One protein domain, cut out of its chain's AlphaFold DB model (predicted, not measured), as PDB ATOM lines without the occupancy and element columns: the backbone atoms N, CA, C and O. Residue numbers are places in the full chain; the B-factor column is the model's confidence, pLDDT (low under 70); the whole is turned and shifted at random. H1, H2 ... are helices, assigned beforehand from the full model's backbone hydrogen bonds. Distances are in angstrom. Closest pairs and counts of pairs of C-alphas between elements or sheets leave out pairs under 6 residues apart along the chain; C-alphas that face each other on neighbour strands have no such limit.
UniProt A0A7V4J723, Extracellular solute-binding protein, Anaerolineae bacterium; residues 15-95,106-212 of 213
ATOM      1  N   ASN A  15     179.166 182.350 127.961       90.06
ATOM      2  CA  ASN A  15     179.092 181.416 126.836       90.06
ATOM      3  C   ASN A  15     177.643 181.070 126.450       90.06
ATOM      4  O   ASN A  15     177.323 180.992 125.266       90.06
ATOM      5  N   ASN A  16     176.748 180.886 127.429       92.31
ATOM      6  CA  ASN A  16     175.333 180.622 127.151       92.31
ATOM      7  C   ASN A  16     174.637 181.858 126.574       92.31
ATOM      8  O   ASN A  16     173.834 181.738 125.648       92.31
ATOM      9  N   VAL A  17     174.967 183.042 127.096       96.38
ATOM     10  CA  VAL A  17     174.458 184.320 126.583       96.38
ATOM     11  C   VAL A  17     174.894 184.525 125.133       96.38
ATOM     12  O   VAL A  17     174.068 184.872 124.289       96.38
ATOM     13  N   GLU A  18     176.167 184.283 124.821       93.19
ATOM     14  CA  GLU A  18     176.704 184.383 123.462       93.19
ATOM     15  C   GLU A  18     176.053 183.368 122.518       93.19
ATOM     16  O   GLU A  18     175.591 183.742 121.440       93.19
ATOM     17  N   GLY A  19     175.918 182.109 122.946       91.56
ATOM     18  CA  GLY A  19     175.237 181.072 122.171       91.56
ATOM     19  C   GLY A  19     173.782 181.432 121.859       91.56
ATOM     20  O   GLY A  19     173.344 181.329 120.710       91.56
ATOM     21  N   LEU A  20     173.033 181.932 122.845       95.06
ATOM     22  CA  LEU A  20     171.647 182.356 122.644       95.06
ATOM     23  C   LEU A  20     171.550 183.607 121.754       95.06
ATOM     24  O   LEU A  20     170.660 183.694 120.905       95.06
ATOM     25  N   ARG A  21     172.486 184.555 121.874       95.62
ATOM     26  CA  ARG A  21     172.590 185.708 120.959       95.62
ATOM     27  C   ARG A  21     172.845 185.263 119.524       95.62
ATOM     28  O   ARG A  21     172.164 185.736 118.618       95.62
ATOM     29  N   PHE A  22     173.765 184.327 119.315       92.62
ATOM     30  CA  PHE A  22     174.044 183.772 117.996       92.62
ATOM     31  C   PHE A  22     172.794 183.121 117.390       92.62
ATOM     32  O   PHE A  22     172.371 183.510 116.302       92.62
ATOM     33  N   LEU A  23     172.135 182.216 118.119       92.12
ATOM     34  CA  LEU A  23     170.939 181.521 117.626       92.12
ATOM     35  C   LEU A  23     169.772 182.475 117.328       92.12
ATOM     36  O   LEU A  23     169.130 182.369 116.282       92.12
ATOM     37  N   THR A  24     169.516 183.444 118.209       94.62
ATOM     38  CA  THR A  24     168.463 184.449 117.979       94.62
ATOM     39  C   THR A  24     168.804 185.380 116.817       94.62
ATOM     40  O   THR A  24     167.904 185.770 116.074       94.62
ATOM     41  N   SER A  25     170.087 185.690 116.588       94.56
ATOM     42  CA  SER A  25     170.521 186.460 115.417       94.56
ATOM     43  C   SER A  25     170.255 185.721 114.104       94.56
ATOM     44  O   SER A  25     169.823 186.349 113.140       94.56
ATOM     45  N   LEU A  26     170.428 184.393 114.063       92.75
ATOM     46  CA  LEU A  26     170.116 183.594 112.875       92.75
ATOM     47  C   LEU A  26     168.628 183.695 112.521       92.75
ATOM     48  O   LEU A  26     168.291 183.980 111.373       92.75
ATOM     49  N   ALA A  27     167.747 183.538 113.511       91.50
ATOM     50  CA  ALA A  27     166.304 183.659 113.306       91.50
ATOM     51  C   ALA A  27     165.894 185.082 112.885       91.50
ATOM     52  O   ALA A  27     165.138 185.249 111.931       91.50
ATOM     53  N   ARG A  28     166.439 186.120 113.536       91.56
ATOM     54  CA  ARG A  28     166.163 187.531 113.191       91.56
ATOM     55  C   ARG A  28     166.608 187.894 111.774       91.56
ATOM     56  O   ARG A  28     165.953 188.702 111.127       91.56
ATOM     57  N   ASN A  29     167.685 187.279 111.289       94.88
ATOM     58  CA  ASN A  29     168.179 187.452 109.922       94.88
ATOM     59  C   ASN A  29     167.469 186.549 108.892       94.88
ATOM     60  O   ASN A  29     167.853 186.541 107.727       94.88
ATOM     61  N   GLY A  30     166.446 185.788 109.296       90.88
ATOM     62  CA  GLY A  30     165.657 184.944 108.395       90.88
ATOM     63  C   GLY A  30     166.298 183.599 108.038       90.88
ATOM     64  O   GLY A  30     165.801 182.914 107.150       90.88
ATOM     65  N   TYR A  31     167.369 183.186 108.727       91.00
ATOM     66  CA  TYR A  31     168.037 181.898 108.488       91.00
ATOM     67  C   TYR A  31     167.358 180.708 109.181       91.00
ATOM     68  O   TYR A  31     167.790 179.569 109.013       91.00
ATOM     69  N   GLY A  32     166.300 180.944 109.957       86.81
ATOM     70  CA  GLY A  32     165.522 179.886 110.589       86.81
ATOM     71  C   GLY A  32     164.162 180.383 111.076       86.81
ATOM     72  O   GLY A  32     164.010 181.577 111.350       86.81
ATOM     73  N   PRO A  33     163.164 179.488 111.183       84.81
ATOM     74  CA  PRO A  33     161.862 179.839 111.729       84.81
ATOM     75  C   PRO A  33     161.971 180.188 113.218       84.81
ATOM     76  O   PRO A  33     162.865 179.717 113.926       84.81
ATOM     77  N   LEU A  34     161.024 180.988 113.709       85.06
ATOM     78  CA  LEU A  34     160.868 181.179 115.147       85.06
ATOM     79  C   LEU A  34     160.392 179.874 115.806       85.06
ATOM     80  O   LEU A  34     159.642 179.118 115.181       85.06
ATOM     81  N   PRO A  35     160.779 179.614 117.068       80.75
ATOM     82  CA  PRO A  35     160.245 178.490 117.826       80.75
ATOM     83  C   PRO A  35     158.716 178.527 117.864       80.75
ATOM     84  O   PRO A  35     158.116 179.599 117.920       80.75
ATOM     85  N   THR A  36     158.070 177.363 117.871       76.12
ATOM     86  CA  THR A  36     156.621 177.295 118.096       76.12
ATOM     87  C   THR A  36     156.305 177.443 119.589       76.12
ATOM     88  O   THR A  36     157.173 177.342 120.460       76.12
ATOM     89  N   THR A  37     155.031 177.645 119.923       67.69
ATOM     90  CA  THR A  37     154.581 177.663 121.327       67.69
ATOM     91  C   THR A  37     154.617 176.274 121.977       67.69
ATOM     92  O   THR A  37     154.514 176.161 123.202       67.69
ATOM     93  N   ARG A  38     154.791 175.202 121.190       67.25
ATOM     94  CA  ARG A  38     154.813 173.824 121.688       67.25
ATOM     95  C   ARG A  38     156.177 173.501 122.310       67.25
ATOM     96  O   ARG A  38     157.207 173.847 121.747       67.25
ATOM     97  N   PRO A  39     156.221 172.804 123.458       55.53
ATOM     98  CA  PRO A  39     157.474 172.540 124.167       55.53
ATOM     99  C   PRO A  39     158.430 171.577 123.442       55.53
ATOM    100  O   PRO A  39     159.619 171.611 123.725       55.53
ATOM    101  N   ARG A  40     157.948 170.728 122.521       59.53
ATOM    102  CA  ARG A  40     158.770 169.772 121.755       59.53
ATOM    103  C   ARG A  40     158.164 169.530 120.377       59.53
ATOM    104  O   ARG A  40     157.278 168.687 120.245       59.53
ATOM    105  N   ASP A  41     158.620 170.263 119.366       65.25
ATOM    106  CA  ASP A  41     158.140 170.090 117.992       65.25
ATOM    107  C   ASP A  41     159.189 169.400 117.109       65.25
ATOM    108  O   ASP A  41     159.952 170.031 116.388       65.25
ATOM    109  N   TYR A  42     159.262 168.070 117.207       57.50
ATOM    110  CA  TYR A  42     160.146 167.260 116.358       57.50
ATOM    111  C   TYR A  42     159.558 167.000 114.965       57.50
ATOM    112  O   TYR A  42     160.260 166.544 114.061       57.50
ATOM    113  N   GLU A  43     158.248 167.173 114.780       59.31
ATOM    114  CA  GLU A  43     157.606 166.899 113.491       59.31
ATOM    115  C   GLU A  43     157.773 168.045 112.505       59.31
ATOM    116  O   GLU A  43     157.897 167.780 111.308       59.31
ATOM    117  N   ASP A  44     157.809 169.280 112.998       74.94
ATOM    118  CA  ASP A  44     157.873 170.467 112.154       74.94
ATOM    119  C   ASP A  44     159.168 170.532 111.315       74.94
ATOM    120  O   ASP A  44     159.073 170.547 110.087       74.94
ATOM    121  N   PRO A  45     160.388 170.384 111.883       84.81
ATOM    122  CA  PRO A  45     161.621 170.523 111.100       84.81
ATOM    123  C   PRO A  45     161.747 169.496 109.970       84.81
ATOM    124  O   PRO A  45     162.175 169.826 108.867       84.81
ATOM    125  N   ARG A  46     161.317 168.249 110.209       89.69
ATOM    126  CA  ARG A  46     161.356 167.178 109.201       89.69
ATOM    127  C   ARG A  46     160.378 167.412 108.059       89.69
ATOM    128  O   ARG A  46     160.701 167.112 106.911       89.69
ATOM    129  N   LYS A  47     159.171 167.895 108.369       89.00
ATOM    130  CA  LYS A  47     158.151 168.205 107.358       89.00
ATOM    131  C   LYS A  47     158.585 169.402 106.520       89.00
ATOM    132  O   LYS A  47     158.530 169.307 105.300       89.00
ATOM    133  N   LEU A  48     159.090 170.459 107.159       90.00
ATOM    134  CA  LEU A  48     159.656 171.622 106.472       90.00
ATOM    135  C   LEU A  48     160.824 171.218 105.559       90.00
ATOM    136  O   LEU A  48     160.911 171.698 104.432       90.00
ATOM    137  N   PHE A  49     161.696 170.312 106.013       93.38
ATOM    138  CA  PHE A  49     162.832 169.827 105.225       93.38
ATOM    139  C   PHE A  49     162.382 169.018 104.001       93.38
ATOM    140  O   PHE A  49     162.799 169.310 102.882       93.38
ATOM    141  N   LEU A  50     161.464 168.058 104.179       93.56
ATOM    142  CA  LEU A  50     160.893 167.283 103.067       93.56
ATOM    143  C   LEU A  50     160.103 168.151 102.076       93.56
ATOM    144  O   LEU A  50     160.073 167.846 100.887       93.56
ATOM    145  N   ALA A  51     159.476 169.227 102.555       92.75
ATOM    146  CA  ALA A  51     158.774 170.202 101.724       92.75
ATOM    147  C   ALA A  51     159.714 171.211 101.034       92.75
ATOM    148  O   ALA A  51     159.239 172.078 100.304       92.75
ATOM    149  N   GLY A  52     161.030 171.135 101.271       92.25
ATOM    150  CA  GLY A  52     162.016 172.063 100.709       92.25
ATOM    151  C   GLY A  52     161.947 173.482 101.284       92.25
ATOM    152  O   GLY A  52     162.471 174.413 100.680       92.25
ATOM    153  N   GLN A  53     161.293 173.666 102.433       91.25
ATOM    154  CA  GLN A  53     161.117 174.971 103.083       91.25
ATOM    155  C   GLN A  53     162.287 175.336 104.003       91.25
ATOM    156  O   GLN A  53     162.526 176.515 104.251       91.25
ATOM    157  N   VAL A  54     163.030 174.342 104.497       91.44
ATOM    158  CA  VAL A  54     164.315 174.539 105.184       91.44
ATOM    159  C   VAL A  54     165.381 173.670 104.532       91.44
ATOM    160  O   VAL A  54     165.111 172.536 104.148       91.44
ATOM    161  N   ALA A  55     166.600 174.198 104.417       93.06
ATOM    162  CA  ALA A  55     167.717 173.498 103.782       93.06
ATOM    163  C   ALA A  55     168.500 172.591 104.748       93.06
ATOM    164  O   ALA A  55     169.194 171.684 104.305       93.06
ATOM    165  N   MET A  56     168.428 172.852 106.057       93.56
ATOM    166  CA  MET A  56     169.135 172.108 107.103       93.56
ATOM    167  C   MET A  56     168.325 172.145 108.402       93.56
ATOM    168  O   MET A  56     167.609 173.112 108.659       93.56
ATOM    169  N   PHE A  57     168.468 171.120 109.242       92.12
ATOM    170  CA  PHE A  57     167.929 171.107 110.602       92.12
ATOM    171  C   PHE A  57     168.804 170.248 111.523       92.12
ATOM    172  O   PHE A  57     169.500 169.341 111.066       92.12
ATOM    173  N   PHE A  58     168.758 170.518 112.829       90.00
ATOM    174  CA  PHE A  58     169.384 169.653 113.828       90.00
ATOM    175  C   PHE A  58     168.534 168.401 114.025       90.00
ATOM    176  O   PHE A  58     167.373 168.492 114.429       90.00
ATOM    177  N   GLY A  59     169.112 167.240 113.728       89.56
ATOM    178  CA  GLY A  59     168.408 165.966 113.739       89.56
ATOM    179  C   GLY A  59     169.087 164.897 114.583       89.56
ATOM    180  O   GLY A  59     170.126 165.088 115.209       89.56
ATOM    181  N   THR A  60     168.465 163.732 114.565       89.50
ATOM    182  CA  THR A  60     168.892 162.490 115.194       89.50
ATOM    183  C   THR A  60     168.972 161.392 114.135       89.50
ATOM    184  O   THR A  60     168.339 161.493 113.080       89.50
ATOM    185  N   PRO A  61     169.641 160.267 114.423       88.06
ATOM    186  CA  PRO A  61     169.659 159.132 113.504       88.06
ATOM    187  C   PRO A  61     168.267 158.593 113.114       88.06
ATOM    188  O   PRO A  61     168.110 157.981 112.057       88.06
ATOM    189  N   SER A  62     167.240 158.815 113.946       89.38
ATOM    190  CA  SER A  62     165.861 158.408 113.636       89.38
ATOM    191  C   SER A  62     165.222 159.234 112.516       89.38
ATOM    192  O   SER A  62     164.287 158.769 111.859       89.38
ATOM    193  N   ASP A  63     165.759 160.421 112.237       91.88
ATOM    194  CA  ASP A  63     165.242 161.308 111.200       91.88
ATOM    195  C   ASP A  63     165.666 160.848 109.802       91.88
ATOM    196  O   ASP A  63     164.863 160.948 108.878       91.88
ATOM    197  N   ILE A  64     166.842 160.213 109.662       90.62
ATOM    198  CA  ILE A  64     167.234 159.499 108.430       90.62
ATOM    199  C   ILE A  64     166.167 158.459 108.080       90.62
ATOM    200  O   ILE A  64     165.653 158.430 106.964       90.62
ATOM    201  N   HIS A  65     165.789 157.630 109.059       88.25
ATOM    202  CA  HIS A  65     164.770 156.604 108.865       88.25
ATOM    203  C   HIS A  65     163.407 157.222 108.512       88.25
ATOM    204  O   HIS A  65     162.721 156.747 107.606       88.25
ATOM    205  N   TYR A  66     163.010 158.302 109.192       90.06
ATOM    206  CA  TYR A  66     161.765 159.012 108.892       90.06
ATOM    207  C   TYR A  66     161.722 159.541 107.449       90.06
ATOM    208  O   TYR A  66     160.692 159.386 106.789       90.06
ATOM    209  N   ILE A  67     162.817 160.152 106.984       92.94
ATOM    210  CA  ILE A  67     162.953 160.744 105.646       92.94
ATOM    211  C   ILE A  67     162.934 159.642 104.583       92.94
ATOM    212  O   ILE A  67     162.038 159.629 103.741       92.94
ATOM    213  N   LEU A  68     163.846 158.670 104.670       90.81
ATOM    214  CA  LEU A  68     164.030 157.649 103.631       90.81
ATOM    215  C   LEU A  68     162.881 156.632 103.559       90.81
ATOM    216  O   LEU A  68     162.642 156.054 102.505       90.81
ATOM    217  N   SER A  69     162.121 156.428 104.643       89.75
ATOM    218  CA  SER A  69     160.900 155.602 104.590       89.75
ATOM    219  C   SER A  69     159.737 156.271 103.849       89.75
ATOM    220  O   SER A  69     158.826 155.578 103.402       89.75
ATOM    221  N   ARG A  70     159.743 157.605 103.729       92.25
ATOM    222  CA  ARG A  70     158.692 158.392 103.058       92.25
ATOM    223  C   ARG A  70     159.089 158.832 101.657       92.25
ATOM    224  O   ARG A  70     158.237 158.885 100.779       92.25
ATOM    225  N   ALA A  71     160.362 159.151 101.469       94.38
ATOM    226  CA  ALA A  71     160.939 159.572 100.205       94.38
ATOM    227  C   ALA A  71     162.304 158.875 100.035       94.38
ATOM    228  O   ALA A  71     163.330 159.451 100.399       94.38
ATOM    229  N   PRO A  72     162.323 157.623  99.531       93.88
ATOM    230  CA  PRO A  72     163.542 156.814  99.427       93.88
ATOM    231  C   PRO A  72     164.663 157.464  98.611       93.88
ATOM    232  O   PRO A  72     165.830 157.295  98.944       93.88
ATOM    233  N   ASP A  73     164.298 158.246  97.594       95.25
ATOM    234  CA  ASP A  73     165.237 158.925  96.697       95.25
ATOM    235  C   ASP A  73     165.540 160.373  97.128       95.25
ATOM    236  O   ASP A  73     166.130 161.143  96.369       95.25
ATOM    237  N   PHE A  74     165.109 160.789  98.327       95.75
ATOM    238  CA  PHE A  74     165.351 162.150  98.803       95.75
ATOM    239  C   PHE A  74     166.858 162.382  99.013       95.75
ATOM    240  O   PHE A  74     167.492 161.614  99.744       95.75
ATOM    241  N   PRO A  75     167.447 163.448  98.439       94.12
ATOM    242  CA  PRO A  75     168.876 163.719  98.548       94.12
ATOM    243  C   PRO A  75     169.214 164.283  99.936       94.12
ATOM    244  O   PRO A  75     169.345 165.490 100.126       94.12
ATOM    245  N   VAL A  76     169.332 163.402 100.930       95.06
ATOM    246  CA  VAL A  76     169.706 163.756 102.305       95.06
ATOM    247  C   VAL A  76     171.202 163.552 102.535       95.06
ATOM    248  O   VAL A  76     171.771 162.522 102.181       95.06
ATOM    249  N   GLY A  77     171.832 164.539 103.166       95.62
ATOM    250  CA  GLY A  77     173.186 164.449 103.701       95.62
ATOM    251  C   GLY A  77     173.178 164.618 105.217       95.62
ATOM    252  O   GLY A  77     172.263 165.219 105.780       95.62
ATOM    253  N   VAL A  78     174.209 164.094 105.875       95.25
ATOM    254  CA  VAL A  78     174.440 164.275 107.311       95.25
ATOM    255  C   VAL A  78     175.882 164.729 107.502       95.25
ATOM    256  O   VAL A  78     176.791 164.216 106.852       95.25
ATOM    257  N   THR A  79     176.084 165.688 108.397       93.75
ATOM    258  CA  THR A  79     177.400 166.168 108.824       93.75
ATOM    259  C   THR A  79     177.418 166.316 110.342       93.75
ATOM    260  O   THR A  79     176.362 166.365 110.974       93.75
ATOM    261  N   GLU A  80     178.612 166.362 110.927       90.12
ATOM    262  CA  GLU A  80     178.791 166.699 112.340       90.12
ATOM    263  C   GLU A  80     178.345 168.147 112.602       90.12
ATOM    264  O   GLU A  80     178.344 168.981 111.688       90.12
ATOM    265  N   LEU A  81     177.957 168.448 113.847       88.25
ATOM    266  CA  LEU A  81     177.677 169.838 114.240       88.25
ATOM    267  C   LEU A  81     178.931 170.708 114.032       88.25
ATOM    268  O   LEU A  81     180.047 170.215 114.208       88.25
ATOM    269  N   PRO A  82     178.768 172.000 113.693       84.31
ATOM    270  CA  PRO A  82     179.901 172.892 113.489       84.31
ATOM    271  C   PRO A  82     180.720 173.059 114.772       84.31
ATOM    272  O   PRO A  82     180.171 173.106 115.878       84.31
ATOM    273  N   GLU A  83     182.034 173.205 114.618       79.50
ATOM    274  CA  GLU A  83     182.907 173.604 115.717       79.50
ATOM    275  C   GLU A  83     182.510 174.996 116.218       79.50
ATOM    276  O   GLU A  83     182.258 175.918 115.439       79.50
ATOM    277  N   THR A  84     182.443 175.150 117.539       72.56
ATOM    278  CA  THR A  84     182.213 176.457 118.157       72.56
ATOM    279  C   THR A  84     183.556 177.123 118.462       72.56
ATOM    280  O   THR A  84     184.559 176.422 118.631       72.56
ATOM    281  N   PRO A  85     183.606 178.460 118.621       66.25
ATOM    282  CA  PRO A  85     184.825 179.170 119.023       66.25
ATOM    283  C   PRO A  85     185.471 178.648 120.319       66.25
ATOM    284  O   PRO A  85     186.644 178.906 120.569       66.25
ATOM    285  N   ALA A  86     184.729 177.893 121.136       60.66
ATOM    286  CA  ALA A  86     185.232 177.268 122.352       60.66
ATOM    287  C   ALA A  86     186.169 176.068 122.101       60.66
ATOM    288  O   ALA A  86     186.728 175.546 123.065       60.66
ATOM    289  N   GLY A  87     186.329 175.596 120.856       53.53
ATOM    290  CA  GLY A  87     187.315 174.574 120.464       53.53
ATOM    291  C   GLY A  87     187.118 173.178 121.078       53.53
ATOM    292  O   GLY A  87     187.816 172.233 120.719       53.53
ATOM    293  N   ALA A  88     186.163 173.015 121.994       57.53
ATOM    294  CA  ALA A  88     185.686 171.722 122.441       57.53
ATOM    295  C   ALA A  88     184.813 171.138 121.325       57.53
ATOM    296  O   ALA A  88     183.872 171.800 120.880       57.53
ATOM    297  N   GLY A  89     185.145 169.924 120.865       57.22
ATOM    298  CA  GLY A  89     184.440 169.247 119.773       57.22
ATOM    299  C   GLY A  89     182.931 169.378 119.932       57.22
ATOM    300  O   GLY A  89     182.431 169.236 121.050       57.22
ATOM    301  N   ALA A  90     182.244 169.721 118.840       61.78
ATOM    302  CA  ALA A  90     180.856 170.159 118.824       61.78
ATOM    303  C   ALA A  90     179.964 169.233 119.667       61.78
ATOM    304  O   ALA A  90     179.561 168.146 119.237       61.78
ATOM    305  N   ALA A  91     179.734 169.638 120.919       67.06
ATOM    306  CA  ALA A  91     179.155 168.762 121.919       67.06
ATOM    307  C   ALA A  91     177.680 168.554 121.581       67.06
ATOM    308  O   ALA A  91     176.883 169.488 121.606       67.06
ATOM    309  N   SER A  92     177.317 167.316 121.254       80.31
ATOM    310  CA  SER A  92     175.919 166.928 121.094       80.31
ATOM    311  C   SER A  92     175.313 166.560 122.447       80.31
ATOM    312  O   SER A  92     175.995 166.038 123.332       80.31
ATOM    313  N   ALA A  93     174.005 166.757 122.590       84.38
ATOM    314  CA  ALA A  93     173.266 166.184 123.705       84.38
ATOM    315  C   ALA A  93     173.226 164.651 123.571       84.38
ATOM    316  O   ALA A  93     172.860 164.112 122.523       84.38
ATOM    317  N   LEU A  94     173.609 163.945 124.635       85.12
ATOM    318  CA  LEU A  94     173.477 162.497 124.762       85.12
ATOM    319  C   LEU A  94     172.151 162.178 125.456       85.12
ATOM    320  O   LEU A  94     172.023 162.341 126.668       85.12
ATOM    321  N   GLY A  95     171.181 161.694 124.684       80.00
ATOM    322  CA  GLY A  95     169.933 161.144 125.207       80.00
ATOM    323  C   GLY A  95     170.004 159.625 125.367       80.00
ATOM    324  O   GLY A  95     170.629 158.933 124.562       80.00
ATOM    325  N   PRO A 106     157.257 143.708 144.085       96.75
ATOM    326  CA  PRO A 106     157.193 142.337 144.597       96.75
ATOM    327  C   PRO A 106     157.805 141.305 143.632       96.75
ATOM    328  O   PRO A 106     158.013 140.155 144.005       96.75
ATOM    329  N   HIS A 107     158.133 141.701 142.394       97.38
ATOM    330  CA  HIS A 107     158.597 140.804 141.327       97.38
ATOM    331  C   HIS A 107     159.961 141.215 140.761       97.38
ATOM    332  O   HIS A 107     160.183 141.187 139.551       97.38
ATOM    333  N   ARG A 108     160.901 141.614 141.630       97.00
ATOM    334  CA  ARG A 108     162.195 142.186 141.208       97.00
ATOM    335  C   ARG A 108     162.986 141.276 140.266       97.00
ATOM    336  O   ARG A 108     163.506 141.755 139.265       97.00
ATOM    337  N   GLN A 109     163.049 139.978 140.565       96.94
ATOM    338  CA  GLN A 109     163.794 139.016 139.750       96.94
ATOM    339  C   GLN A 109     163.155 138.832 138.370       96.94
ATOM    340  O   GLN A 109     163.843 138.957 137.364       96.94
ATOM    341  N   ALA A 110     161.839 138.609 138.307       97.81
ATOM    342  CA  ALA A 110     161.131 138.462 137.036       97.81
ATOM    343  C   ALA A 110     161.229 139.734 136.176       97.81
ATOM    344  O   ALA A 110     161.490 139.650 134.976       97.81
ATOM    345  N   ALA A 111     161.101 140.914 136.790       97.88
ATOM    346  CA  ALA A 111     161.295 142.188 136.103       97.88
ATOM    347  C   ALA A 111     162.727 142.323 135.551       97.88
ATOM    348  O   ALA A 111     162.906 142.748 134.413       97.88
ATOM    349  N   PHE A 112     163.747 141.913 136.312       96.75
ATOM    350  CA  PHE A 112     165.137 141.912 135.853       96.75
ATOM    351  C   PHE A 112     165.387 140.953 134.683       96.75
ATOM    352  O   PHE A 112     166.011 141.344 133.695       96.75
ATOM    353  N   GLU A 113     164.857 139.732 134.744       97.75
ATOM    354  CA  GLU A 113     164.933 138.782 133.628       97.75
ATOM    355  C   GLU A 113     164.241 139.324 132.372       97.75
ATOM    356  O   GLU A 113     164.802 139.255 131.275       97.75
ATOM    357  N   PHE A 114     163.073 139.950 132.532       96.31
ATOM    358  CA  PHE A 114     162.380 140.611 131.430       96.31
ATOM    359  C   PHE A 114     163.213 141.744 130.823       96.31
ATOM    360  O   PHE A 114     163.340 141.803 129.603       96.31
ATOM    361  N   MET A 115     163.827 142.613 131.634       95.44
ATOM    362  CA  MET A 115     164.684 143.691 131.121       95.44
ATOM    363  C   MET A 115     165.862 143.145 130.304       95.44
ATOM    364  O   MET A 115     166.154 143.680 129.233       95.44
ATOM    365  N   LYS A 116     166.516 142.067 130.760       93.62
ATOM    366  CA  LYS A 116     167.589 141.406 129.992       93.62
ATOM    367  C   LYS A 116     167.079 140.881 128.655       93.62
ATOM    368  O   LYS A 116     167.717 141.106 127.630       93.62
ATOM    369  N   TRP A 117     165.929 140.208 128.656       94.44
ATOM    370  CA  TRP A 117     165.315 139.695 127.435       94.44
ATOM    371  C   TRP A 117     164.918 140.824 126.476       94.44
ATOM    372  O   TRP A 117     165.286 140.778 125.306       94.44
ATOM    373  N   ALA A 118     164.238 141.861 126.966       91.50
ATOM    374  CA  ALA A 118     163.731 142.978 126.168       91.50
ATOM    375  C   ALA A 118     164.852 143.838 125.561       91.50
ATOM    376  O   ALA A 118     164.672 144.434 124.503       91.50
ATOM    377  N   THR A 119     166.019 143.881 126.210       90.06
ATOM    378  CA  THR A 119     167.203 144.636 125.756       90.06
ATOM    379  C   THR A 119     168.276 143.758 125.107       90.06
ATOM    380  O   THR A 119     169.408 144.209 124.902       90.06
ATOM    381  N   ALA A 120     167.946 142.505 124.779       92.06
ATOM    382  CA  ALA A 120     168.851 141.608 124.074       92.06
ATOM    383  C   ALA A 120     169.186 142.141 122.670       92.06
ATOM    384  O   ALA A 120     168.345 142.742 121.995       92.06
ATOM    385  N   ASP A 121     170.399 141.849 122.200       91.19
ATOM    386  CA  ASP A 121     170.967 142.389 120.958       91.19
ATOM    387  C   ASP A 121     170.045 142.212 119.742       91.19
ATOM    388  O   ASP A 121     169.887 143.134 118.943       91.19
ATOM    389  N   ARG A 122     169.342 141.071 119.638       88.94
ATOM    390  CA  ARG A 122     168.381 140.808 118.550       88.94
ATOM    391  C   ARG A 122     167.266 141.856 118.454       88.94
ATOM    392  O   ARG A 122     166.836 142.185 117.351       88.94
ATOM    393  N   TYR A 123     166.807 142.386 119.589       89.69
ATOM    394  CA  TYR A 123     165.766 143.412 119.634       89.69
ATOM    395  C   TYR A 123     166.351 144.803 119.411       89.69
ATOM    396  O   TYR A 123     165.761 145.582 118.669       89.69
ATOM    397  N   GLY A 124     167.532 145.091 119.967       86.50
ATOM    398  CA  GLY A 124     168.242 146.350 119.718       86.50
ATOM    399  C   GLY A 124     168.556 146.559 118.233       86.50
ATOM    400  O   GLY A 124     168.256 147.613 117.676       86.50
ATOM    401  N   LEU A 125     169.067 145.525 117.558       86.75
ATOM    402  CA  LEU A 125     169.328 145.552 116.115       86.75
ATOM    403  C   LEU A 125     168.043 145.719 115.296       86.75
ATOM    404  O   LEU A 125     168.017 146.478 114.328       86.75
ATOM    405  N   ALA A 126     166.963 145.031 115.679       86.88
ATOM    406  CA  ALA A 126     165.671 145.183 115.017       86.88
ATOM    407  C   ALA A 126     165.092 146.595 115.199       86.88
ATOM    408  O   ALA A 126     164.524 147.144 114.255       86.88
ATOM    409  N   MET A 127     165.261 147.195 116.378       87.88
ATOM    410  CA  MET A 127     164.790 148.547 116.667       87.88
ATOM    411  C   MET A 127     165.538 149.598 115.845       87.88
ATOM    412  O   MET A 127     164.914 150.493 115.274       87.88
ATOM    413  N   ALA A 128     166.858 149.456 115.717       85.88
ATOM    414  CA  ALA A 128     167.663 150.340 114.883       85.88
ATOM    415  C   ALA A 128     167.227 150.270 113.414       85.88
ATOM    416  O   ALA A 128     166.947 151.298 112.808       85.88
ATOM    417  N   ARG A 129     167.040 149.054 112.882       80.94
ATOM    418  CA  ARG A 129     166.564 148.822 111.506       80.94
ATOM    419  C   ARG A 129     165.200 149.427 111.226       80.94
ATOM    420  O   ARG A 129     164.974 149.991 110.163       80.94
ATOM    421  N   ARG A 130     164.265 149.218 112.151       82.75
ATOM    422  CA  ARG A 130     162.848 149.503 111.912       82.75
ATOM    423  C   ARG A 130     162.442 150.910 112.293       82.75
ATOM    424  O   ARG A 130     161.465 151.376 111.740       82.75
ATOM    425  N   LEU A 131     163.119 151.527 113.259       83.19
ATOM    426  CA  LEU A 131     162.716 152.814 113.829       83.19
ATOM    427  C   LEU A 131     163.857 153.842 113.876       83.19
ATOM    428  O   LEU A 131     163.648 154.945 114.380       83.19
ATOM    429  N   GLY A 132     165.076 153.486 113.456       83.56
ATOM    430  CA  GLY A 132     166.251 154.350 113.617       83.56
ATOM    431  C   GLY A 132     166.607 154.618 115.086       83.56
ATOM    432  O   GLY A 132     167.127 155.681 115.420       83.56
ATOM    433  N   ARG A 133     166.290 153.682 115.994       85.50
ATOM    434  CA  ARG A 133     166.661 153.756 117.418       85.50
ATOM    435  C   ARG A 133     167.869 152.868 117.682       85.50
ATOM    436  O   ARG A 133     167.752 151.646 117.737       85.50
ATOM    437  N   TYR A 134     169.023 153.497 117.835       85.50
ATOM    438  CA  TYR A 134     170.300 152.801 117.905       85.50
ATOM    439  C   TYR A 134     170.568 152.237 119.306       85.50
ATOM    440  O   TYR A 134     170.145 152.827 120.304       85.50
ATOM    441  N   PRO A 135     171.236 151.075 119.399       86.25
ATOM    442  CA  PRO A 135     171.515 150.440 120.676       86.25
ATOM    443  C   PRO A 135     172.539 151.235 121.493       86.25
ATOM    444  O   PRO A 135     173.526 151.729 120.962       86.25
ATOM    445  N   ALA A 136     172.359 151.253 122.816       86.25
ATOM    446  CA  ALA A 136     173.346 151.811 123.747       86.25
ATOM    447  C   ALA A 136     174.614 150.937 123.885       86.25
ATOM    448  O   ALA A 136     175.647 151.398 124.361       86.25
ATOM    449  N   ARG A 137     174.544 149.658 123.482       87.19
ATOM    450  CA  ARG A 137     175.678 148.722 123.483       87.19
ATOM    451  C   ARG A 137     176.627 149.080 122.340       87.19
ATOM    452  O   ARG A 137     176.334 148.799 121.180       87.19
ATOM    453  N   THR A 138     177.768 149.677 122.671       84.94
ATOM    454  CA  THR A 138     178.715 150.247 121.698       84.94
ATOM    455  C   THR A 138     179.250 149.230 120.689       84.94
ATOM    456  O   THR A 138     179.412 149.571 119.522       84.94
ATOM    457  N   TRP A 139     179.448 147.965 121.077       86.25
ATOM    458  CA  TRP A 139     179.900 146.916 120.150       86.25
ATOM    459  C   TRP A 139     178.891 146.602 119.044       86.25
ATOM    460  O   TRP A 139     179.272 146.093 117.998       86.25
ATOM    461  N   LEU A 140     177.600 146.891 119.236       86.56
ATOM    462  CA  LEU A 140     176.631 146.702 118.160       86.56
ATOM    463  C   LEU A 140     176.839 147.738 117.054       86.56
ATOM    464  O   LEU A 140     176.620 147.406 115.892       86.56
ATOM    465  N   LEU A 141     177.327 148.938 117.393       84.62
ATOM    466  CA  LEU A 141     177.595 150.034 116.454       84.62
ATOM    467  C   LEU A 141     178.769 149.741 115.505       84.62
ATOM    468  O   LEU A 141     178.859 150.361 114.452       84.62
ATOM    469  N   THR A 142     179.633 148.774 115.834       83.81
ATOM    470  CA  THR A 142     180.747 148.351 114.966       83.81
ATOM    471  C   THR A 142     180.344 147.281 113.949       83.81
ATOM    472  O   THR A 142     181.143 146.915 113.088       83.81
ATOM    473  N   THR A 143     179.111 146.768 114.017       83.06
ATOM    474  CA  THR A 143     178.630 145.796 113.030       83.06
ATOM    475  C   THR A 143     178.523 146.439 111.639       83.06
ATOM    476  O   THR A 143     178.201 147.630 111.545       83.06
ATOM    477  N   PRO A 144     178.715 145.675 110.538       81.44
ATOM    478  CA  PRO A 144     178.667 146.215 109.171       81.44
ATOM    479  C   PRO A 144     177.380 146.978 108.847       81.44
ATOM    480  O   PRO A 144     177.366 147.864 108.003       81.44
ATOM    481  N   HIS A 145     176.301 146.641 109.553       74.50
ATOM    482  CA  HIS A 145     174.998 147.255 109.391       74.50
ATOM    483  C   HIS A 145     174.952 148.743 109.778       74.50
ATOM    484  O   HIS A 145     174.136 149.463 109.218       74.50
ATOM    485  N   PHE A 146     175.802 149.200 110.705       81.75
ATOM    486  CA  PHE A 146     175.861 150.613 111.107       81.75
ATOM    487  C   PHE A 146     177.166 151.281 110.690       81.75
ATOM    488  O   PHE A 146     177.148 152.407 110.208       81.75
ATOM    489  N   ALA A 147     178.296 150.581 110.827       78.62
ATOM    490  CA  ALA A 147     179.609 151.135 110.500       78.62
ATOM    491  C   ALA A 147     179.790 151.416 108.995       78.62
ATOM    492  O   ALA A 147     180.627 152.236 108.623       78.62
ATOM    493  N   GLY A 148     179.022 150.734 108.137       84.12
ATOM    494  CA  GLY A 148     179.055 150.919 106.686       84.12
ATOM    495  C   GLY A 148     178.117 152.003 106.147       84.12
ATOM    496  O   GLY A 148     178.195 152.303 104.959       84.12
ATOM    497  N   ASP A 149     177.234 152.577 106.972       87.50
ATOM    498  CA  ASP A 149     176.260 153.575 106.518       87.50
ATOM    499  C   ASP A 149     176.875 154.992 106.559       87.50
ATOM    500  O   ASP A 149     177.165 155.510 107.649       87.50
ATOM    501  N   PRO A 150     177.074 155.656 105.401       90.56
ATOM    502  CA  PRO A 150     177.663 156.990 105.357       90.56
ATOM    503  C   PRO A 150     176.809 158.048 106.067       90.56
ATOM    504  O   PRO A 150     177.373 159.016 106.574       90.56
ATOM    505  N   LEU A 151     175.486 157.865 106.164       91.94
ATOM    506  CA  LEU A 151     174.598 158.796 106.866       91.94
ATOM    507  C   LEU A 151     174.706 158.654 108.390       91.94
ATOM    508  O   LEU A 151     174.418 159.603 109.117       91.94
ATOM    509  N   LEU A 152     175.152 157.499 108.894       89.81
ATOM    510  CA  LEU A 152     175.352 157.276 110.330       89.81
ATOM    511  C   LEU A 152     176.738 157.652 110.825       89.81
ATOM    512  O   LEU A 152     176.895 157.960 112.008       89.81
ATOM    513  N   LYS A 153     177.737 157.657 109.943       89.69
ATOM    514  CA  LYS A 153     179.124 157.963 110.305       89.69
ATOM    515  C   LYS A 153     179.278 159.276 111.100       89.69
ATOM    516  O   LYS A 153     179.948 159.223 112.134       89.69
ATOM    517  N   PRO A 154     178.650 160.410 110.722       90.62
ATOM    518  CA  PRO A 154     178.763 161.649 111.496       90.62
ATOM    519  C   PRO A 154     178.177 161.522 112.909       90.62
ATOM    520  O   PRO A 154     178.786 161.970 113.874       90.62
ATOM    521  N   PHE A 155     177.042 160.830 113.062       89.62
ATOM    522  CA  PHE A 155     176.441 160.592 114.377       89.62
ATOM    523  C   PHE A 155     177.331 159.729 115.277       89.62
ATOM    524  O   PHE A 155     177.465 160.016 116.467       89.62
ATOM    525  N   LEU A 156     177.950 158.679 114.725       87.06
ATOM    526  CA  LEU A 156     178.865 157.809 115.473       87.06
ATOM    527  C   LEU A 156     180.135 158.549 115.904       87.06
ATOM    528  O   LEU A 156     180.598 158.355 117.027       87.06
ATOM    529  N   SER A 157     180.667 159.413 115.039       87.38
ATOM    530  CA  SER A 157     181.799 160.284 115.363       87.38
ATOM    531  C   SER A 157     181.445 161.232 116.512       87.38
ATOM    532  O   SER A 157     182.104 161.255 117.558       87.38
ATOM    533  N   GLN A 158     180.314 161.921 116.384       86.56
ATOM    534  CA  GLN A 158     179.867 162.916 117.347       86.56
ATOM    535  C   GLN A 158     179.461 162.332 118.708       86.56
ATOM    536  O   GLN A 158     179.565 163.010 119.734       86.56
ATOM    537  N   LEU A 159     179.069 161.053 118.756       85.25
ATOM    538  CA  LEU A 159     178.779 160.339 120.000       85.25
ATOM    539  C   LEU A 159     179.971 160.352 120.976       85.25
ATOM    540  O   LEU A 159     179.763 160.354 122.187       85.25
ATOM    541  N   THR A 160     181.210 160.416 120.474       82.75
ATOM    542  CA  THR A 160     182.428 160.466 121.309       82.75
ATOM    543  C   THR A 160     182.558 161.773 122.106       82.75
ATOM    544  O   THR A 160     183.077 161.782 123.227       82.75
ATOM    545  N   ALA A 161     182.026 162.871 121.564       83.19
ATOM    546  CA  ALA A 161     181.998 164.186 122.198       83.19
ATOM    547  C   ALA A 161     180.669 164.477 122.918       83.19
ATOM    548  O   ALA A 161     180.570 165.469 123.641       83.19
ATOM    549  N   ALA A 162     179.653 163.621 122.757       85.31
ATOM    550  CA  ALA A 162     178.330 163.848 123.321       85.31
ATOM    551  C   ALA A 162     178.338 163.863 124.863       85.31
ATOM    552  O   ALA A 162     179.126 163.168 125.519       85.31
ATOM    553  N   ARG A 163     177.455 164.675 125.457       84.69
ATOM    554  CA  ARG A 163     177.339 164.863 126.914       84.69
ATOM    555  C   ARG A 163     175.883 164.745 127.367       84.69
ATOM    556  O   ARG A 163     175.007 165.235 126.658       84.69
ATOM    557  N   PRO A 164     175.597 164.111 128.520       83.94
ATOM    558  CA  PRO A 164     174.237 164.045 129.050       83.94
ATOM    559  C   PRO A 164     173.633 165.437 129.242       83.94
ATOM    560  O   PRO A 164     174.302 166.341 129.745       83.94
ATOM    561  N   TYR A 165     172.359 165.594 128.889       85.94
ATOM    562  CA  TYR A 165     171.603 166.799 129.213       85.94
ATOM    563  C   TYR A 165     171.094 166.697 130.654       85.94
ATOM    564  O   TYR A 165     170.149 165.978 130.952       85.94
ATOM    565  N   LEU A 166     171.793 167.361 131.577       85.31
ATOM    566  CA  LEU A 166     171.548 167.206 133.016       85.31
ATOM    567  C   LEU A 166     170.304 167.950 133.514       85.31
ATOM    568  O   LEU A 166     169.797 167.622 134.585       85.31
ATOM    569  N   LEU A 167     169.821 168.946 132.766       88.31
ATOM    570  CA  LEU A 167     168.704 169.781 133.207       88.31
ATOM    571  C   LEU A 167     167.370 169.016 133.236       88.31
ATOM    572  O   LEU A 167     166.521 169.360 134.048       88.31
ATOM    573  N   ASP A 168     167.248 167.922 132.471       85.50
ATOM    574  CA  ASP A 168     166.112 166.979 132.508       85.50
ATOM    575  C   ASP A 168     165.816 166.439 133.921       85.50
ATOM    576  O   ASP A 168     164.700 166.007 134.213       85.50
ATOM    577  N   ALA A 169     166.814 166.425 134.813       86.88
ATOM    578  CA  ALA A 169     166.640 166.000 136.200       86.88
ATOM    579  C   ALA A 169     165.941 167.054 137.083       86.88
ATOM    580  O   ALA A 169     165.583 166.747 138.219       86.88
ATOM    581  N   PHE A 170     165.742 168.275 136.577       90.56
ATOM    582  CA  PHE A 170     165.203 169.425 137.305       90.56
ATOM    583  C   PHE A 170     164.088 170.104 136.488       90.56
ATOM    584  O   PHE A 170     164.316 171.178 135.929       90.56
ATOM    585  N   PRO A 171     162.883 169.506 136.395       90.12
ATOM    586  CA  PRO A 171     161.836 169.945 135.464       90.12
ATOM    587  C   PRO A 171     161.410 171.411 135.616       90.12
ATOM    588  O   PRO A 171     161.074 172.078 134.636       90.12
ATOM    589  N   GLU A 172     161.402 171.932 136.841       91.31
ATOM    590  CA  GLU A 172     161.114 173.336 137.135       91.31
ATOM    591  C   GLU A 172     162.201 174.256 136.567       91.31
ATOM    592  O   GLU A 172     161.897 175.248 135.906       91.31
ATOM    593  N   VAL A 173     163.470 173.890 136.746       94.12
ATOM    594  CA  VAL A 173     164.609 174.659 136.233       94.12
ATOM    595  C   VAL A 173     164.708 174.554 134.707       94.12
ATOM    596  O   VAL A 173     164.984 175.545 134.030       94.12
ATOM    597  N   GLU A 174     164.431 173.376 134.146       92.88
ATOM    598  CA  GLU A 174     164.350 173.146 132.700       92.88
ATOM    599  C   GLU A 174     163.295 174.042 132.045       92.88
ATOM    600  O   GLU A 174     163.542 174.643 130.993       92.88
ATOM    601  N   ARG A 175     162.133 174.186 132.692       92.25
ATOM    602  CA  ARG A 175     161.068 175.086 132.243       92.25
ATOM    603  C   ARG A 175     161.535 176.536 132.234       92.25
ATOM    604  O   ARG A 175     161.418 177.175 131.193       92.25
ATOM    605  N   ALA A 176     162.106 177.023 133.336       95.00
ATOM    606  CA  ALA A 176     162.615 178.392 133.437       95.00
ATOM    607  C   ALA A 176     163.643 178.701 132.336       95.00
ATOM    608  O   ALA A 176     163.570 179.728 131.660       95.00
ATOM    609  N   TYR A 177     164.566 177.766 132.093       95.19
ATOM    610  CA  TYR A 177     165.565 177.888 131.035       95.19
ATOM    611  C   TYR A 177     164.939 177.888 129.631       95.19
ATOM    612  O   TYR A 177     165.282 178.724 128.794       95.19
ATOM    613  N   THR A 178     163.986 176.990 129.376       92.38
ATOM    614  CA  THR A 178     163.269 176.912 128.095       92.38
ATOM    615  C   THR A 178     162.469 178.183 127.816       92.38
ATOM    616  O   THR A 178     162.472 178.680 126.685       92.38
ATOM    617  N   ASP A 179     161.801 178.733 128.826       92.88
ATOM    618  CA  ASP A 179     161.006 179.953 128.695       92.88
ATOM    619  C   ASP A 179     161.904 181.177 128.462       92.88
ATOM    620  O   ASP A 179     161.590 182.002 127.602       92.88
ATOM    621  N   ALA A 180     163.071 181.248 129.114       95.88
ATOM    622  CA  ALA A 180     164.078 182.273 128.840       95.88
ATOM    623  C   ALA A 180     164.607 182.214 127.397       95.88
ATOM    624  O   ALA A 180     164.686 183.246 126.724       95.88
ATOM    625  N   ILE A 181     164.913 181.014 126.886       94.62
ATOM    626  CA  ILE A 181     165.316 180.826 125.484       94.62
ATOM    627  C   ILE A 181     164.213 181.327 124.548       94.62
ATOM    628  O   ILE A 181     164.483 182.129 123.651       94.62
ATOM    629  N   LYS A 182     162.961 180.904 124.763       92.31
ATOM    630  CA  LYS A 182     161.820 181.339 123.943       92.31
ATOM    631  C   LYS A 182     161.647 182.854 123.975       92.31
ATOM    632  O   LYS A 182     161.518 183.464 122.917       92.31
ATOM    633  N   ALA A 183     161.686 183.467 125.155       94.06
ATOM    634  CA  ALA A 183     161.562 184.913 125.304       94.06
ATOM    635  C   ALA A 183     162.619 185.665 124.477       94.06
ATOM    636  O   ALA A 183     162.293 186.652 123.815       94.06
ATOM    637  N   ALA A 184     163.859 185.171 124.440       96.31
ATOM    638  CA  ALA A 184     164.927 185.764 123.638       96.31
ATOM    639  C   ALA A 184     164.656 185.687 122.121       96.31
ATOM    640  O   ALA A 184     164.872 186.668 121.396       96.31
ATOM    641  N   PHE A 185     164.118 184.559 121.635       94.00
ATOM    642  CA  PHE A 185     163.658 184.432 120.244       94.00
ATOM    643  C   PHE A 185     162.527 185.414 119.907       94.00
ATOM    644  O   PHE A 185     162.461 185.887 118.774       94.00
ATOM    645  N   TYR A 186     161.701 185.783 120.887       92.75
ATOM    646  CA  TYR A 186     160.632 186.777 120.745       92.75
ATOM    647  C   TYR A 186     161.028 188.211 121.143       92.75
ATOM    648  O   TYR A 186     160.166 189.085 121.199       92.75
ATOM    649  N   GLY A 187     162.320 188.485 121.357       93.56
ATOM    650  CA  GLY A 187     162.848 189.851 121.460       93.56
ATOM    651  C   GLY A 187     163.414 190.263 122.817       93.56
ATOM    652  O   GLY A 187     164.006 191.337 122.888       93.56
ATOM    653  N   ALA A 188     163.303 189.441 123.865       97.12
ATOM    654  CA  ALA A 188     163.963 189.729 125.142       97.12
ATOM    655  C   ALA A 188     165.497 189.772 124.987       97.12
ATOM    656  O   ALA A 188     166.056 189.095 124.114       97.12
ATOM    657  N   ASP A 189     166.190 190.542 125.837       97.81
ATOM    658  CA  ASP A 189     167.653 190.475 125.892       97.81
ATOM    659  C   ASP A 189     168.090 189.100 126.443       97.81
ATOM    660  O   ASP A 189     167.642 188.699 127.522       97.81
ATOM    661  N   PRO A 190     168.963 188.358 125.732       98.00
ATOM    662  CA  PRO A 190     169.406 187.037 126.170       98.00
ATOM    663  C   PRO A 190     170.093 187.008 127.539       98.00
ATOM    664  O   PRO A 190     169.955 186.018 128.252       98.00
ATOM    665  N   ALA A 191     170.837 188.055 127.914       98.31
ATOM    666  CA  ALA A 191     171.536 188.084 129.196       98.31
ATOM    667  C   ALA A 191     170.541 188.270 130.345       98.31
ATOM    668  O   ALA A 191     170.601 187.550 131.341       98.31
ATOM    669  N   GLU A 192     169.584 189.183 130.185       98.31
ATOM    670  CA  GLU A 192     168.521 189.396 131.167       98.31
ATOM    671  C   GLU A 192     167.625 188.164 131.325       98.31
ATOM    672  O   GLU A 192     167.343 187.760 132.456       98.31
ATOM    673  N   ALA A 193     167.222 187.541 130.214       98.25
ATOM    674  CA  ALA A 193     166.377 186.351 130.228       98.25
ATOM    675  C   ALA A 193     167.065 185.168 130.927       98.25
ATOM    676  O   ALA A 193     166.468 184.518 131.788       98.25
ATOM    677  N   LEU A 194     168.336 184.901 130.604       98.50
ATOM    678  CA  LEU A 194     169.084 183.809 131.229       98.50
ATOM    679  C   LEU A 194     169.402 184.080 132.701       98.50
ATOM    680  O   LEU A 194     169.351 183.149 133.503       98.50
ATOM    681  N   ARG A 195     169.656 185.338 133.079       98.56
ATOM    682  CA  ARG A 195     169.805 185.730 134.487       98.56
ATOM    683  C   ARG A 195     168.533 185.438 135.283       98.56
ATOM    684  O   ARG A 195     168.619 184.856 136.360       98.56
ATOM    685  N   ALA A 196     167.357 185.772 134.748       97.94
ATOM    686  CA  ALA A 196     166.087 185.466 135.410       97.94
ATOM    687  C   ALA A 196     165.890 183.948 135.606       97.94
ATOM    688  O   ALA A 196     165.511 183.508 136.692       97.94
ATOM    689  N   ALA A 197     166.228 183.137 134.596       98.06
ATOM    690  CA  ALA A 197     166.209 181.679 134.722       98.06
ATOM    691  C   ALA A 197     167.219 181.165 135.764       98.06
ATOM    692  O   ALA A 197     166.909 180.251 136.527       98.06
ATOM    693  N   GLN A 198     168.416 181.756 135.838       97.75
ATOM    694  CA  GLN A 198     169.419 181.414 136.849       97.75
ATOM    695  C   GLN A 198     168.938 181.739 138.272       97.75
ATOM    696  O   GLN A 198     169.159 180.949 139.190       97.75
ATOM    697  N   GLU A 199     168.273 182.876 138.473       97.31
ATOM    698  CA  GLU A 199     167.680 183.241 139.764       97.31
ATOM    699  C   GLU A 199     166.605 182.233 140.190       97.31
ATOM    700  O   GLU A 199     166.567 181.815 141.349       97.31
ATOM    701  N   GLU A 200     165.769 181.778 139.255       95.81
ATOM    702  CA  GLU A 200     164.784 180.726 139.514       95.81
ATOM    703  C   GLU A 200     165.440 179.384 139.859       95.81
ATOM    704  O   GLU A 200     165.051 178.741 140.835       95.81
ATOM    705  N   ALA A 201     166.498 179.012 139.138       94.50
ATOM    706  CA  ALA A 201     167.298 177.825 139.422       94.50
ATOM    707  C   ALA A 201     167.901 177.851 140.838       94.50
ATOM    708  O   ALA A 201     167.889 176.848 141.555       94.50
ATOM    709  N   ASN A 202     168.401 179.013 141.267       94.00
ATOM    710  CA  ASN A 202     168.958 179.200 142.604       94.00
ATOM    711  C   ASN A 202     167.871 179.089 143.686       94.00
ATOM    712  O   ASN A 202     168.077 178.394 144.681       94.00
ATOM    713  N   ARG A 203     166.691 179.694 143.472       93.00
ATOM    714  CA  ARG A 203     165.546 179.553 144.393       93.00
ATOM    715  C   ARG A 203     165.112 178.096 144.542       93.00
ATOM    716  O   ARG A 203     164.903 177.640 145.665       93.00
ATOM    717  N   TYR A 204     165.042 177.353 143.438       91.44
ATOM    718  CA  TYR A 204     164.726 175.923 143.458       91.44
ATOM    719  C   TYR A 204     165.689 175.132 144.365       91.44
ATOM    720  O   TYR A 204     165.247 174.308 145.175       91.44
ATOM    721  N   LEU A 205     167.001 175.402 144.286       87.44
ATOM    722  CA  LEU A 205     167.993 174.756 145.154       87.44
ATOM    723  C   LEU A 205     167.784 175.102 146.627       87.44
ATOM    724  O   LEU A 205     167.852 174.211 147.478       87.44
ATOM    725  N   GLU A 206     167.524 176.371 146.942       87.12
ATOM    726  CA  GLU A 206     167.289 176.805 148.320       87.12
ATOM    727  C   GLU A 206     166.059 176.133 148.933       87.12
ATOM    728  O   GLU A 206     166.109 175.666 150.071       87.12
ATOM    729  N   GLU A 207     164.954 176.059 148.192       87.19
ATOM    730  CA  GLU A 207     163.721 175.433 148.667       87.19
ATOM    731  C   GLU A 207     163.872 173.924 148.863       87.19
ATOM    732  O   GLU A 207     163.408 173.377 149.865       87.19
ATOM    733  N   THR A 208     164.544 173.250 147.930       82.94
ATOM    734  CA  THR A 208     164.774 171.798 147.995       82.94
ATOM    735  C   THR A 208     165.718 171.441 149.144       82.94
ATOM    736  O   THR A 208     165.485 170.468 149.866       82.94
ATOM    737  N   SER A 209     166.727 172.283 149.390       77.06
ATOM    738  CA  SER A 209     167.646 172.133 150.526       77.06
ATOM    739  C   SER A 209     166.938 172.304 151.872       77.06
ATOM    740  O   SER A 209     167.269 171.608 152.823       77.06
ATOM    741  N   ARG A 210     165.932 173.188 151.963       73.19
ATOM    742  CA  ARG A 210     165.124 173.377 153.186       73.19
ATOM    743  C   ARG A 210     164.119 172.246 153.435       73.19
ATOM    744  O   ARG A 210     163.717 172.041 154.576       73.19
ATOM    745  N   LYS A 211     163.670 171.554 152.382       67.88
ATOM    746  CA  LYS A 211     162.687 170.453 152.452       67.88
ATOM    747  C   LYS A 211     163.324 169.075 152.671       67.88
ATOM    748  O   LYS A 211     162.600 168.135 152.990       67.88
ATOM    749  N   SER A 212     164.637 168.949 152.485       55.94
ATOM    750  CA  SER A 212     165.372 167.702 152.711       55.94
ATOM    751  C   SER A 212     165.697 167.545 154.208       55.94
ATOM    752  O   SER A 212     166.400 168.405 154.737       55.94
TER     753      SER A 212
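What this domain is: This is residues 15 to 95 and 106 to 212 of the 213 residues of the protein "Extracellular solute-binding protein" of Anaerolineae bacterium (UniProt A0A7V4J723). The model is a loose, open C of helices: the hairpin of H10 and H11, with H1 packed across it near its turn, makes one limb, and H4 and H5, end to end, make the far limb. H2, H3, H8, H9 and long loops fill the side between the limbs, the short helices H6 and H7 lie beside H5 in the far limb, and residues 106 to 118, of which 108 to 118 belong to H4, and residues 206 to 212, of which 206 to 211 belong to H11, stick out as free tips. The printed part has 188 residues with eleven named helices, H1 to H11 in chain order, and no named strand; the class is all helix. It is loose, with a radius of gyration of the C-alphas of 20.0 A and spans of 52 by 50 by 32 A.

How they stand to each other: H11, residues 190 to 211, forms a helical hairpin with H10, residues 171 to 185, the hub; they touch at a shallow tilt of 10 degrees, opposite ways, with the closest C-alphas, of Ala 180 and Ala 193, 4.9 A apart. H1, residues 15 to 28, touches H11 at a steep tilt of 48 degrees, with residues 17 to 21 alone; the closest C-alphas are Val 17 and Ala 191, 5.4 A. H1 also touches H10, at residues 181 to 185 of H10 alone, closest at Thr 24 and Phe 185, 5.3 A. H9, residues 166 to 169, and H10 only just touch, with 3 pairs of C-alphas within 8 A, and only at the corner, closest at Leu 167 and Glu 174, 5.5 A. H3, residues 61 to 70, touches H5, residues 121 to 131, at a steep tilt of 52 degrees, closest at Ser 62 and Leu 131, 6.4 A. H2, residues 43 to 50, only just touches H3, with 3 pairs within 8 A, closest at Arg 46 and Asp 63, 7.3 A. H8, residues 153 to 159, is close to H3 but not clearly touching, at 7.0 A between C-alphas 61 and 155. H6, residues 138 to 141, is close to H5 but not clearly touching, and H7, residues 144 to 147, is near H5. H4, residues 108 to 118, and H5 meet only through their link. Helix packing is mostly crossed, with 1 of 5 pairs at a shallow tilt. Every O i to N i+4 pair is within hydrogen-bond range in H1, H2, H4, H5, H8, H10 and H11, 4 of 6 in H3, and H6, H7 and H9 are too short for such a pair.

Where its parts are: H11 is 31.8 A long, H10 21.1 A and H1 19.8 A. C-alpha 15, where H1 begins, is at (179.092, 181.416, 126.836), and C-alpha 211, where H11 ends, at (162.687, 170.453, 152.452).

The domain as a whole: The farthest C-alphas, of Asp 73 and Arg 210, are 58.3 A apart. Residues 96 to 105 are not printed, and C-alphas 95 and 106 are 29.9 A apart across the cut. The link H1 to H2 is long. Residues 37 to 43, 85 to 91 and 211 to 212 have pLDDT under 70.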